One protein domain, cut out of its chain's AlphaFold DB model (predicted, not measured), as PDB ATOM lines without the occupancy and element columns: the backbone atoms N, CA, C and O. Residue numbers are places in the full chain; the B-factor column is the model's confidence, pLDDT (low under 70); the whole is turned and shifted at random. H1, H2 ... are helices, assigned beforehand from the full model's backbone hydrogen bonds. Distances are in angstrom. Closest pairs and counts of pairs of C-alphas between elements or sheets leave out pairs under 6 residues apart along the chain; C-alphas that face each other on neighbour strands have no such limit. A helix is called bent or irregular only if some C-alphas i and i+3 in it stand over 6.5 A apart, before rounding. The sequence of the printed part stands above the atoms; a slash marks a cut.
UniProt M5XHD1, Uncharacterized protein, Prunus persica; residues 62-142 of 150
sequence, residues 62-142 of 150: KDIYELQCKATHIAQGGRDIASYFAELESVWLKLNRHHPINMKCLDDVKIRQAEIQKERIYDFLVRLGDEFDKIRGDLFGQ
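AT A GLANCE: This is residues 62 to 142 of the 150 residues of an uncharacterized protein of Prunus persica (UniProt M5XHD1). Four helices make a flat, open zigzag: H1 and H2 lie side by side as a helical hairpin, the long H3 runs back at an angle to H2, and H4 folds back again from the end of H3. H2 and H3 form a V that is narrow near Phe 85 and Phe 124 and wide on the side of residues 99 to 105, which link them; residues 114 to 119 of H3 stand free. The printed part has 81 residues with four named helices, in the order H1, H2, H3, H4, and no named strand; its class is all helix. The whole is only just loose, close to compact, with a radius of gyration of the C-alphas of 14.4 A, and the C-alphas span 42 by 34 by 18 A.

IN THESE COORDINATES: H1 takes residues 62 to 73 and begins at C-alpha 62, (183.425, 216.454, 143.022); it is 16.3 A from first to last C-alpha. H2 takes residues 81 to 98 and is 26.1 A long. H3, residues 106 to 126, is the longest helix, 30.5 A from C-alpha 106 at (161.978, 209.971, 165.134) to C-alpha 126. H4, residues 130 to 141, measures 17.1 A and ends at C-alpha 141, (189.714, 202.180, 177.272). H4 is irregular: C-alphas 131 and 134 are 7.8 A apart.

HOW THE PARTS SIT: H1 and H2 touch and form a helical hairpin, at a shallow tilt of 29 degrees, opposite ways; their closest C-alphas, those of Ala 71 and Val 91, are 6.2 A apart. H2 and H3 are close but not clearly touching, at a steep tilt of 39 degrees, opposite ways, with the closest C-alphas, of Phe 85 and Phe 124, 7.7 A apart. H1 is also close to H3 but not clearly touching it: their closest C-alphas, of Thr 72 and Asp 123, are 7.6 A apart. H3 and H4 are close but not clearly touching, at a steep tilt of 40 degrees, opposite ways; the closest C-alphas, of Leu 125 and Arg 136, are 6.6 A apart. H4 is apart from H1 and from H2. In H1, H2 and H3 every O i to N i+4 pair is within hydrogen-bond range; in H4, 6 of 8 are.

THE WHOLE: The two C-alphas farthest apart, those of Lys 104 and Glu 131, are 42.6 A apart. The printed part has no cut. The link from H3 to H4 is tight, those from H1 to H2 and from H2 to H3 are short, and no link is long. The mean pLDDT of the printed part is 89.2; residues 141 to 142, of which 141 belongs to H4, are under 70.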
ATOM      1  N   LYS A  62     182.010 216.154 142.786       83.44
ATOM      2  CA  LYS A  62     183.425 216.454 143.022       83.44
ATOM      3  C   LYS A  62     183.615 217.305 144.282       83.44
ATOM      4  O   LYS A  62     184.418 216.930 145.125       83.44
ATOM      5  N   ASP A  63     182.839 218.372 144.460       85.94
ATOM      6  CA  ASP A  63     182.949 219.248 145.636       85.94
ATOM      7  C   ASP A  63     182.603 218.510 146.938       85.94
ATOM      8  O   ASP A  63     183.251 218.694 147.969       85.94
ATOM      9  N   ILE A  64     181.594 217.630 146.899       86.88
ATOM     10  CA  ILE A  64     181.239 216.779 148.044       86.88
ATOM     11  C   ILE A  64     182.391 215.820 148.367       86.88
ATOM     12  O   ILE A  64     182.749 215.673 149.535       86.88
ATOM     13  N   TYR A  65     182.986 215.195 147.348       88.00
ATOM     14  CA  TYR A  65     184.146 214.323 147.520       88.00
ATOM     15  C   TYR A  65     185.347 215.080 148.102       88.00
ATOM     16  O   TYR A  65     185.954 214.625 149.067       88.00
ATOM     17  N   GLU A  66     185.654 216.273 147.594       92.00
ATOM     18  CA  GLU A  66     186.731 217.114 148.119       92.00
ATOM     19  C   GLU A  66     186.477 217.539 149.569       92.00
ATOM     20  O   GLU A  66     187.401 217.525 150.384       92.00
ATOM     21  N   LEU A  67     185.230 217.851 149.938       91.81
ATOM     22  CA  LEU A  67     184.859 218.115 151.330       91.81
ATOM     23  C   LEU A  67     185.023 216.881 152.222       91.81
ATOM     24  O   LEU A  67     185.478 217.020 153.359       91.81
ATOM     25  N   GLN A  68     184.688 215.685 151.730       91.31
ATOM     26  CA  GLN A  68     184.929 214.431 152.449       91.31
ATOM     27  C   GLN A  68     186.429 214.203 152.653       91.31
ATOM     28  O   GLN A  68     186.862 213.971 153.782       91.31
ATOM     29  N   CYS A  69     187.238 214.358 151.601       92.06
ATOM     30  CA  CYS A  69     188.694 214.297 151.704       92.06
ATOM     31  C   CYS A  69     189.209 215.320 152.720       92.06
ATOM     32  O   CYS A  69     189.958 214.962 153.630       92.06
ATOM     33  N   LYS A  70     188.747 216.572 152.642       93.19
ATOM     34  CA  LYS A  70     189.130 217.618 153.592       93.19
ATOM     35  C   LYS A  70     188.799 217.214 155.029       93.19
ATOM     36  O   LYS A  70     189.678 217.303 155.882       93.19
ATOM     37  N   ALA A  71     187.594 216.710 155.299       90.94
ATOM     38  CA  ALA A  71     187.214 216.231 156.628       90.94
ATOM     39  C   ALA A  71     188.181 215.157 157.150       90.94
ATOM     40  O   ALA A  71     188.515 215.164 158.331       90.94
ATOM     41  N   THR A  72     188.677 214.279 156.268       88.06
ATOM     42  CA  THR A  72     189.625 213.219 156.643       88.06
ATOM     43  C   THR A  72     191.073 213.676 156.846       88.06
ATOM     44  O   THR A  72     191.844 212.968 157.497       88.06
ATOM     45  N   HIS A  73     191.447 214.849 156.328       89.94
ATOM     46  CA  HIS A  73     192.823 215.355 156.351       89.94
ATOM     47  C   HIS A  73     193.075 216.494 157.347       89.94
ATOM     48  O   HIS A  73     194.235 216.759 157.662       89.94
ATOM     49  N   ILE A  74     192.039 217.169 157.863       92.44
ATOM     50  CA  ILE A  74     192.225 218.217 158.880       92.44
ATOM     51  C   ILE A  74     192.778 217.579 160.158       92.44
ATOM     52  O   ILE A  74     192.066 216.865 160.853       92.44
ATOM     53  N   ALA A  75     194.024 217.899 160.500       92.69
ATOM     54  CA  ALA A  75     194.630 217.572 161.787       92.69
ATOM     55  C   ALA A  75     194.838 218.834 162.628       92.69
ATOM     56  O   ALA A  75     194.892 219.947 162.091       92.69
ATOM     57  N   GLN A  76     194.983 218.681 163.946       93.19
ATOM     58  CA  GLN A  76     195.255 219.812 164.834       93.19
ATOM     59  C   GLN A  76     196.531 220.550 164.398       93.19
ATOM     60  O   GLN A  76     196.523 221.776 164.277       93.19
ATOM     61  N   GLY A  77     197.600 219.807 164.087       89.69
ATOM     62  CA  GLY A  77     198.824 220.353 163.490       89.69
ATOM     63  C   GLY A  77     199.507 221.419 164.353       89.69
ATOM     64  O   GLY A  77     200.008 222.403 163.819       89.69
ATOM     65  N   GLY A  78     199.454 221.275 165.682       87.12
ATOM     66  CA  GLY A  78     199.995 222.248 166.638       87.12
ATOM     67  C   GLY A  78     199.165 223.529 166.807       87.12
ATOM     68  O   GLY A  78     199.548 224.397 167.589       87.12
ATOM     69  N   ARG A  79     198.029 223.661 166.109       92.44
ATOM     70  CA  ARG A  79     197.052 224.735 166.350       92.44
ATOM     71  C   ARG A  79     196.332 224.504 167.675       92.44
ATOM     72  O   ARG A  79     196.325 223.395 168.215       92.44
ATOM     73  N   ASP A  80     195.694 225.546 168.191       93.50
ATOM     74  CA  ASP A  80     194.815 225.392 169.340       93.50
ATOM     75  C   ASP A  80     193.586 224.533 168.983       93.50
ATOM     76  O   ASP A  80     193.132 224.490 167.833       93.50
ATOM     77  N   ILE A  81     193.042 223.839 169.987       93.00
ATOM     78  CA  ILE A  81     191.911 222.919 169.806       93.00
ATOM     79  C   ILE A  81     190.672 223.644 169.266       93.00
ATOM     80  O   ILE A  81     189.940 223.058 168.473       93.00
ATOM     81  N   ALA A  82     190.425 224.894 169.670       94.25
ATOM     82  CA  ALA A  82     189.218 225.610 169.268       94.25
ATOM     83  C   ALA A  82     189.246 225.942 167.771       94.25
ATOM     84  O   ALA A  82     188.269 225.681 167.073       94.25
ATOM     85  N   SER A  83     190.379 226.430 167.261       94.50
ATOM     86  CA  SER A  83     190.581 226.678 165.830       94.50
ATOM     87  C   SER A  83     190.492 225.393 165.007       94.50
ATOM     88  O   SER A  83     189.843 225.373 163.961       94.50
ATOM     89  N   TYR A  84     191.109 224.305 165.484       94.75
ATOM     90  CA  TYR A  84     191.013 222.992 164.843       94.75
ATOM     91  C   TYR A  84     189.560 222.497 164.777       94.75
ATOM     92  O   TYR A  84     189.076 222.129 163.704       94.75
ATOM     93  N   PHE A  85     188.849 222.536 165.905       94.25
ATOM     94  CA  PHE A  85     187.462 222.097 165.987       94.25
ATOM     95  C   PHE A  85     186.540 222.951 165.112       94.25
ATOM     96  O   PHE A  85     185.723 222.395 164.386       94.25
ATOM     97  N   ALA A  86     186.704 224.277 165.111       94.88
ATOM     98  CA  ALA A  86     185.905 225.179 164.285       94.88
ATOM     99  C   ALA A  86     186.068 224.894 162.780       94.88
ATOM    100  O   ALA A  86     185.091 224.939 162.025       94.88
ATOM    101  N   GLU A  87     187.285 224.565 162.323       95.19
ATOM    102  CA  GLU A  87     187.510 224.170 160.928       95.19
ATOM    103  C   GLU A  87     186.789 222.853 160.597       95.19
ATOM    104  O   GLU A  87     186.097 222.757 159.578       95.19
ATOM    105  N   LEU A  88     186.918 221.854 161.472       94.62
ATOM    106  CA  LEU A  88     186.303 220.541 161.297       94.62
ATOM    107  C   LEU A  88     184.765 220.628 161.318       94.62
ATOM    108  O   LEU A  88     184.095 220.082 160.440       94.62
ATOM    109  N   GLU A  89     184.208 221.398 162.254       93.62
ATOM    110  CA  GLU A  89     182.777 221.679 162.373       93.62
ATOM    111  C   GLU A  89     182.229 222.374 161.122       93.62
ATOM    112  O   GLU A  89     181.172 221.991 160.616       93.62
ATOM    113  N   SER A  90     182.968 223.338 160.562       93.62
ATOM    114  CA  SER A  90     182.586 224.013 159.316       93.62
ATOM    115  C   SER A  90     182.437 223.028 158.151       93.62
ATOM    116  O   SER A  90     181.460 223.095 157.398       93.62
ATOM    117  N   VAL A  91     183.372 222.084 158.008       94.12
ATOM    118  CA  VAL A  91     183.317 221.057 156.954       94.12
ATOM    119  C   VAL A  91     182.165 220.085 157.196       94.12
ATOM    120  O   VAL A  91     181.383 219.812 156.284       94.12
ATOM    121  N   TRP A  92     181.999 219.611 158.427       93.81
ATOM    122  CA  TRP A  92     180.893 218.736 158.810       93.81
ATOM    123  C   TRP A  92     179.516 219.367 158.610       93.81
ATOM    124  O   TRP A  92     178.578 218.673 158.212       93.81
ATOM    125  N   LEU A  93     179.373 220.668 158.866       90.62
ATOM    126  CA  LEU A  93     178.129 221.394 158.630       90.62
ATOM    127  C   LEU A  93     177.798 221.448 157.137       90.62
ATOM    128  O   LEU A  93     176.648 221.223 156.765       90.62
ATOM    129  N   LYS A  94     178.800 221.701 156.284       89.94
ATOM    130  CA  LYS A  94     178.628 221.659 154.825       89.94
ATOM    131  C   LYS A  94     178.202 220.264 154.373       89.94
ATOM    132  O   LYS A  94     177.182 220.136 153.707       89.94
ATOM    133  N   LEU A  95     178.900 219.214 154.812       90.00
ATOM    134  CA  LEU A  95     178.549 217.828 154.477       90.00
ATOM    135  C   LEU A  95     177.126 217.454 154.925       90.00
ATOM    136  O   LEU A  95     176.380 216.859 154.153       90.00
ATOM    137  N   ASN A  96     176.718 217.856 156.132       88.94
ATOM    138  CA  ASN A  96     175.371 217.592 156.647       88.94
ATOM    139  C   ASN A  96     174.263 218.208 155.792       88.94
ATOM    140  O   ASN A  96     173.212 217.593 155.634       88.94
ATOM    141  N   ARG A  97     174.485 219.407 155.245       84.19
ATOM    142  CA  ARG A  97     173.502 220.064 154.370       84.19
ATOM    143  C   ARG A  97     173.245 219.256 153.098       84.19
ATOM    144  O   ARG A  97     172.104 219.187 152.658       84.19
ATOM    145  N   HIS A  98     174.270 218.594 152.561       81.81
ATOM    146  CA  HIS A  98     174.154 217.768 151.351       81.81
ATOM    147  C   HIS A  98     173.798 216.303 151.626       81.81
ATOM    148  O   HIS A  98     173.472 215.567 150.696       81.81
ATOM    149  N   HIS A  99     173.828 215.869 152.888       83.69
ATOM    150  CA  HIS A  99     173.430 214.522 153.289       83.69
ATOM    151  C   HIS A  99     172.427 214.551 154.457       83.69
ATOM    152  O   HIS A  99     172.741 214.093 155.561       83.69
ATOM    153  N   PRO A 100     171.218 215.109 154.245       83.50
ATOM    154  CA  PRO A 100     170.216 215.204 155.297       83.50
ATOM    155  C   PRO A 100     169.727 213.818 155.737       83.50
ATOM    156  O   PRO A 100     169.549 212.903 154.927       83.50
ATOM    157  N   ILE A 101     169.464 213.669 157.039       85.94
ATOM    158  CA  ILE A 101     168.842 212.458 157.588       85.94
ATOM    159  C   ILE A 101     167.367 212.452 157.173       85.94
ATOM    160  O   ILE A 101     166.538 213.125 157.774       85.94
ATOM    161  N   ASN A 102     167.037 211.655 156.156       86.06
ATOM    162  CA  ASN A 102     165.682 211.554 155.598       86.06
ATOM    163  C   ASN A 102     164.866 210.380 156.184       86.06
ATOM    164  O   ASN A 102     163.930 209.880 155.554       86.06
ATOM    165  N   MET A 103     165.238 209.898 157.373       90.25
ATOM    166  CA  MET A 103     164.507 208.839 158.076       90.25
ATOM    167  C   MET A 103     163.151 209.362 158.574       90.25
ATOM    168  O   MET A 103     163.046 210.487 159.052       90.25
ATOM    169  N   LYS A 104     162.098 208.540 158.466       88.81
ATOM    170  CA  LYS A 104     160.721 208.933 158.834       88.81
ATOM    171  C   LYS A 104     160.402 208.734 160.319       88.81
ATOM    172  O   LYS A 104     159.501 209.383 160.841       88.81
ATOM    173  N   CYS A 105     161.096 207.810 160.979       94.75
ATOM    174  CA  CYS A 105     160.912 207.501 162.391       94.75
ATOM    175  C   CYS A 105     161.804 208.408 163.245       94.75
ATOM    176  O   CYS A 105     163.009 208.484 163.013       94.75
ATOM    177  N   LEU A 106     161.228 209.073 164.250       91.81
ATOM    178  CA  LEU A 106     161.978 209.971 165.134       91.81
ATOM    179  C   LEU A 106     163.030 209.236 165.970       91.81
ATOM    180  O   LEU A 106     164.090 209.799 166.236       91.81
ATOM    181  N   ASP A 107     162.762 207.998 166.379       94.69
ATOM    182  CA  ASP A 107     163.727 207.225 167.160       94.69
ATOM    183  C   ASP A 107     164.906 206.771 166.295       94.69
ATOM    184  O   ASP A 107     166.052 206.910 166.718       94.69
ATOM    185  N   ASP A 108     164.660 206.387 165.039       93.38
ATOM    186  CA  ASP A 108     165.732 206.077 164.084       93.38
ATOM    187  C   ASP A 108     166.589 207.315 163.781       93.38
ATOM    188  O   ASP A 108     167.813 207.218 163.712       93.38
ATOM    189  N   VAL A 109     165.973 208.501 163.667       91.31
ATOM    190  CA  VAL A 109     166.705 209.771 163.514       91.31
ATOM    191  C   VAL A 109     167.632 210.010 164.706       91.31
ATOM    192  O   VAL A 109     168.796 210.356 164.505       91.31
ATOM    193  N   LYS A 110     167.154 209.808 165.942       93.31
ATOM    194  CA  LYS A 110     167.986 209.959 167.149       93.31
ATOM    195  C   LYS A 110     169.143 208.963 167.159       93.31
ATOM    196  O   LYS A 110     170.271 209.361 167.449       93.31
ATOM    197  N   ILE A 111     168.874 207.699 166.827       93.94
ATOM    198  CA  ILE A 111     169.895 206.645 166.754       93.94
ATOM    199  C   ILE A 111     170.962 207.033 165.729       93.94
ATOM    200  O   ILE A 111     172.143 207.100 166.064       93.94
ATOM    201  N   ARG A 112     170.548 207.395 164.511       92.81
ATOM    202  CA  ARG A 112     171.464 207.808 163.445       92.81
ATOM    203  C   ARG A 112     172.276 209.043 163.823       92.81
ATOM    204  O   ARG A 112     173.469 209.110 163.540       92.81
ATOM    205  N   GLN A 113     171.654 210.023 164.473       91.62
ATOM    206  CA  GLN A 113     172.353 211.215 164.943       91.62
ATOM    207  C   GLN A 113     173.426 210.851 165.977       91.62
ATOM    208  O   GLN A 113     174.534 211.382 165.907       91.62
ATOM    209  N   ALA A 114     173.123 209.938 166.905       91.69
ATOM    210  CA  ALA A 114     174.073 209.464 167.907       91.69
ATOM    211  C   ALA A 114     175.257 208.712 167.276       91.69
ATOM    212  O   ALA A 114     176.397 208.941 167.674       91.69
ATOM    213  N   GLU A 115     175.011 207.880 166.259       93.25
ATOM    214  CA  GLU A 115     176.068 207.221 165.476       93.25
ATOM    215  C   GLU A 115     176.985 208.244 164.797       93.25
ATOM    216  O   GLU A 115     178.202 208.176 164.960       93.25
ATOM    217  N   ILE A 116     176.414 209.255 164.133       91.62
ATOM    218  CA  ILE A 116     177.185 210.323 163.480       91.62
ATOM    219  C   ILE A 116     178.029 211.099 164.499       91.62
ATOM    220  O   ILE A 116     179.192 211.398 164.237       91.62
ATOM    221  N   GLN A 117     177.477 211.440 165.671       91.69
ATOM    222  CA  GLN A 117     178.265 212.122 166.708       91.69
ATOM    223  C   GLN A 117     179.404 211.239 167.219       91.69
ATOM    224  O   GLN A 117     180.511 211.727 167.433       91.69
ATOM    225  N   LYS A 118     179.155 209.938 167.378       90.94
ATOM    226  CA  LYS A 118     180.174 208.979 167.802       90.94
ATOM    227  C   LYS A 118     181.317 208.883 166.786       90.94
ATOM    228  O   LYS A 118     182.476 208.965 167.181       90.94
ATOM    229  N   GLU A 119     181.007 208.772 165.496       90.75
ATOM    230  CA  GLU A 119     182.005 208.783 164.416       90.75
ATOM    231  C   GLU A 119     182.832 210.074 164.422       90.75
ATOM    232  O   GLU A 119     184.061 210.025 164.393       90.75
ATOM    233  N   ARG A 120     182.176 211.230 164.573       92.19
ATOM    234  CA  ARG A 120     182.843 212.538 164.657       92.19
ATOM    235  C   ARG A 120     183.779 212.667 165.845       92.19
ATOM    236  O   ARG A 120     184.838 213.273 165.713       92.19
ATOM    237  N   ILE A 121     183.410 212.107 166.995       90.88
ATOM    238  CA  ILE A 121     184.287 212.065 168.168       90.88
ATOM    239  C   ILE A 121     185.551 211.270 167.834       90.88
ATOM    240  O   ILE A 121     186.649 211.738 168.120       90.88
ATOM    241  N   TYR A 122     185.431 210.111 167.185       89.25
ATOM    242  CA  TYR A 122     186.606 209.333 166.785       89.25
ATOM    243  C   TYR A 122     187.479 210.064 165.763       89.25
ATOM    244  O   TYR A 122     188.694 210.129 165.947       89.25
ATOM    245  N   ASP A 123     186.866 210.662 164.742       89.69
ATOM    246  CA  ASP A 123     187.552 211.490 163.747       89.69
ATOM    247  C   ASP A 123     188.278 212.684 164.379       89.69
ATOM    248  O   ASP A 123     189.402 213.008 163.999       89.69
ATOM    249  N   PHE A 124     187.648 213.340 165.355       91.50
ATOM    250  CA  PHE A 124     188.246 214.448 166.086       91.50
ATOM    251  C   PHE A 124     189.472 213.982 166.872       91.50
ATOM    252  O   PHE A 124     190.541 214.581 166.752       91.50
ATOM    253  N   LEU A 125     189.318 212.903 167.645       90.25
ATOM    254  CA  LEU A 125     190.351 212.390 168.539       90.25
ATOM    255  C   LEU A 125     191.562 211.865 167.778       90.25
ATOM    256  O   LEU A 125     192.682 212.163 168.171       90.25
ATOM    257  N   VAL A 126     191.367 211.106 166.696       88.69
ATOM    258  CA  VAL A 126     192.477 210.471 165.967       88.69
ATOM    259  C   VAL A 126     193.424 211.484 165.311       88.69
ATOM    260  O   VAL A 126     194.560 211.134 165.007       88.69
ATOM    261  N   ARG A 127     192.981 212.733 165.113       91.75
ATOM    262  CA  ARG A 127     193.777 213.807 164.493       91.75
ATOM    263  C   ARG A 127     194.171 214.927 165.464       91.75
ATOM    264  O   ARG A 127     194.677 215.966 165.027       91.75
ATOM    265  N   LEU A 128     193.934 214.728 166.762       91.50
ATOM    266  CA  LEU A 128     194.571 215.532 167.803       91.50
ATOM    267  C   LEU A 128     196.082 215.291 167.800       91.50
ATOM    268  O   LEU A 128     196.550 214.236 167.376       91.50
ATOM    269  N   GLY A 129     196.833 216.281 168.271       89.81
ATOM    270  CA  GLY A 129     198.269 216.156 168.462       89.81
ATOM    271  C   GLY A 129     198.628 215.086 169.496       89.81
ATOM    272  O   GLY A 129     197.817 214.720 170.358       89.81
ATOM    273  N   ASP A 130     199.863 214.595 169.408       88.88
ATOM    274  CA  ASP A 130     200.378 213.510 170.249       88.88
ATOM    275  C   ASP A 130     200.417 213.888 171.746       88.88
ATOM    276  O   ASP A 130     200.454 213.037 172.639       88.88
ATOM    277  N   GLU A 131     200.338 215.183 172.065       88.62
ATOM    278  CA  GLU A 131     200.187 215.668 173.436       88.62
ATOM    279  C   GLU A 131     198.895 215.173 174.125       88.62
ATOM    280  O   GLU A 131     198.799 215.202 175.356       88.62
ATOM    281  N   PHE A 132     197.918 214.671 173.359       88.12
ATOM    282  CA  PHE A 132     196.632 214.169 173.856       88.12
ATOM    283  C   PHE A 132     196.524 212.636 173.916       88.12
ATOM    284  O   PHE A 132     195.448 212.114 174.220       88.12
ATOM    285  N   ASP A 133     197.609 211.892 173.694       85.62
ATOM    286  CA  ASP A 133     197.617 210.415 173.646       85.62
ATOM    287  C   ASP A 133     197.036 209.758 174.886       85.62
ATOM    288  O   ASP A 133     196.304 208.771 174.801       85.62
ATOM    289  N   LYS A 134     197.324 210.337 176.052       84.25
ATOM    290  CA  LYS A 134     196.785 209.853 177.321       84.25
ATOM    291  C   LYS A 134     195.259 209.947 177.353       84.25
ATOM    292  O   LYS A 134     194.597 208.978 177.703       84.25
ATOM    293  N   ILE A 135     194.706 211.089 176.933       82.69
ATOM    294  CA  ILE A 135     193.255 211.312 176.882       82.69
ATOM    295  C   ILE A 135     192.612 210.360 175.870       82.69
ATOM    296  O   ILE A 135     191.563 209.786 176.157       82.69
ATOM    297  N   ARG A 136     193.257 210.140 174.713       85.75
ATOM    298  CA  ARG A 136     192.819 209.123 173.746       85.75
ATOM    299  C   ARG A 136     192.756 207.744 174.400       85.75
ATOM    300  O   ARG A 136     191.714 207.100 174.336       85.75
ATOM    301  N   GLY A 137     193.839 207.309 175.043       81.12
ATOM    302  CA  GLY A 137     193.921 206.007 175.706       81.12
ATOM    303  C   GLY A 137     192.835 205.803 176.762       81.12
ATOM    304  O   GLY A 137     192.166 204.771 176.752       81.12
ATOM    305  N   ASP A 138     192.606 206.807 177.611       82.00
ATOM    306  CA  ASP A 138     191.577 206.762 178.654       82.00
ATOM    307  C   ASP A 138     190.165 206.657 178.054       82.00
ATOM    308  O   ASP A 138     189.348 205.859 178.514       82.00
ATOM    309  N   LEU A 139     189.881 207.415 176.989       75.56
ATOM    310  CA  LEU A 139     188.564 207.423 176.354       75.56
ATOM    311  C   LEU A 139     188.278 206.138 175.559       75.56
ATOM    312  O   LEU A 139     187.162 205.626 175.602       75.56
ATOM    313  N   PHE A 140     189.275 205.595 174.847       72.25
ATOM    314  CA  PHE A 140     189.141 204.325 174.120       72.25
ATOM    315  C   PHE A 140     189.111 203.109 175.059       72.25
ATOM    316  O   PHE A 140     188.525 202.085 174.712       72.25
ATOM    317  N   GLY A 141     189.724 203.217 176.241       66.44
ATOM    318  CA  GLY A 141     189.714 202.180 177.272       66.44
ATOM    319  C   GLY A 141     188.404 202.083 178.062       66.44
ATOM    320  O   GLY A 141     188.198 201.092 178.766       66.44
ATOM    321  N   GLN A 142     187.507 203.070 177.955       60.41
ATOM    322  CA  GLN A 142     186.203 203.045 178.617       60.41
ATOM    323  C   GLN A 142     185.121 202.414 177.721       60.41
ATOM    324  O   GLN A 142     185.001 202.769 176.547       60.41
TER     325      GLN A 142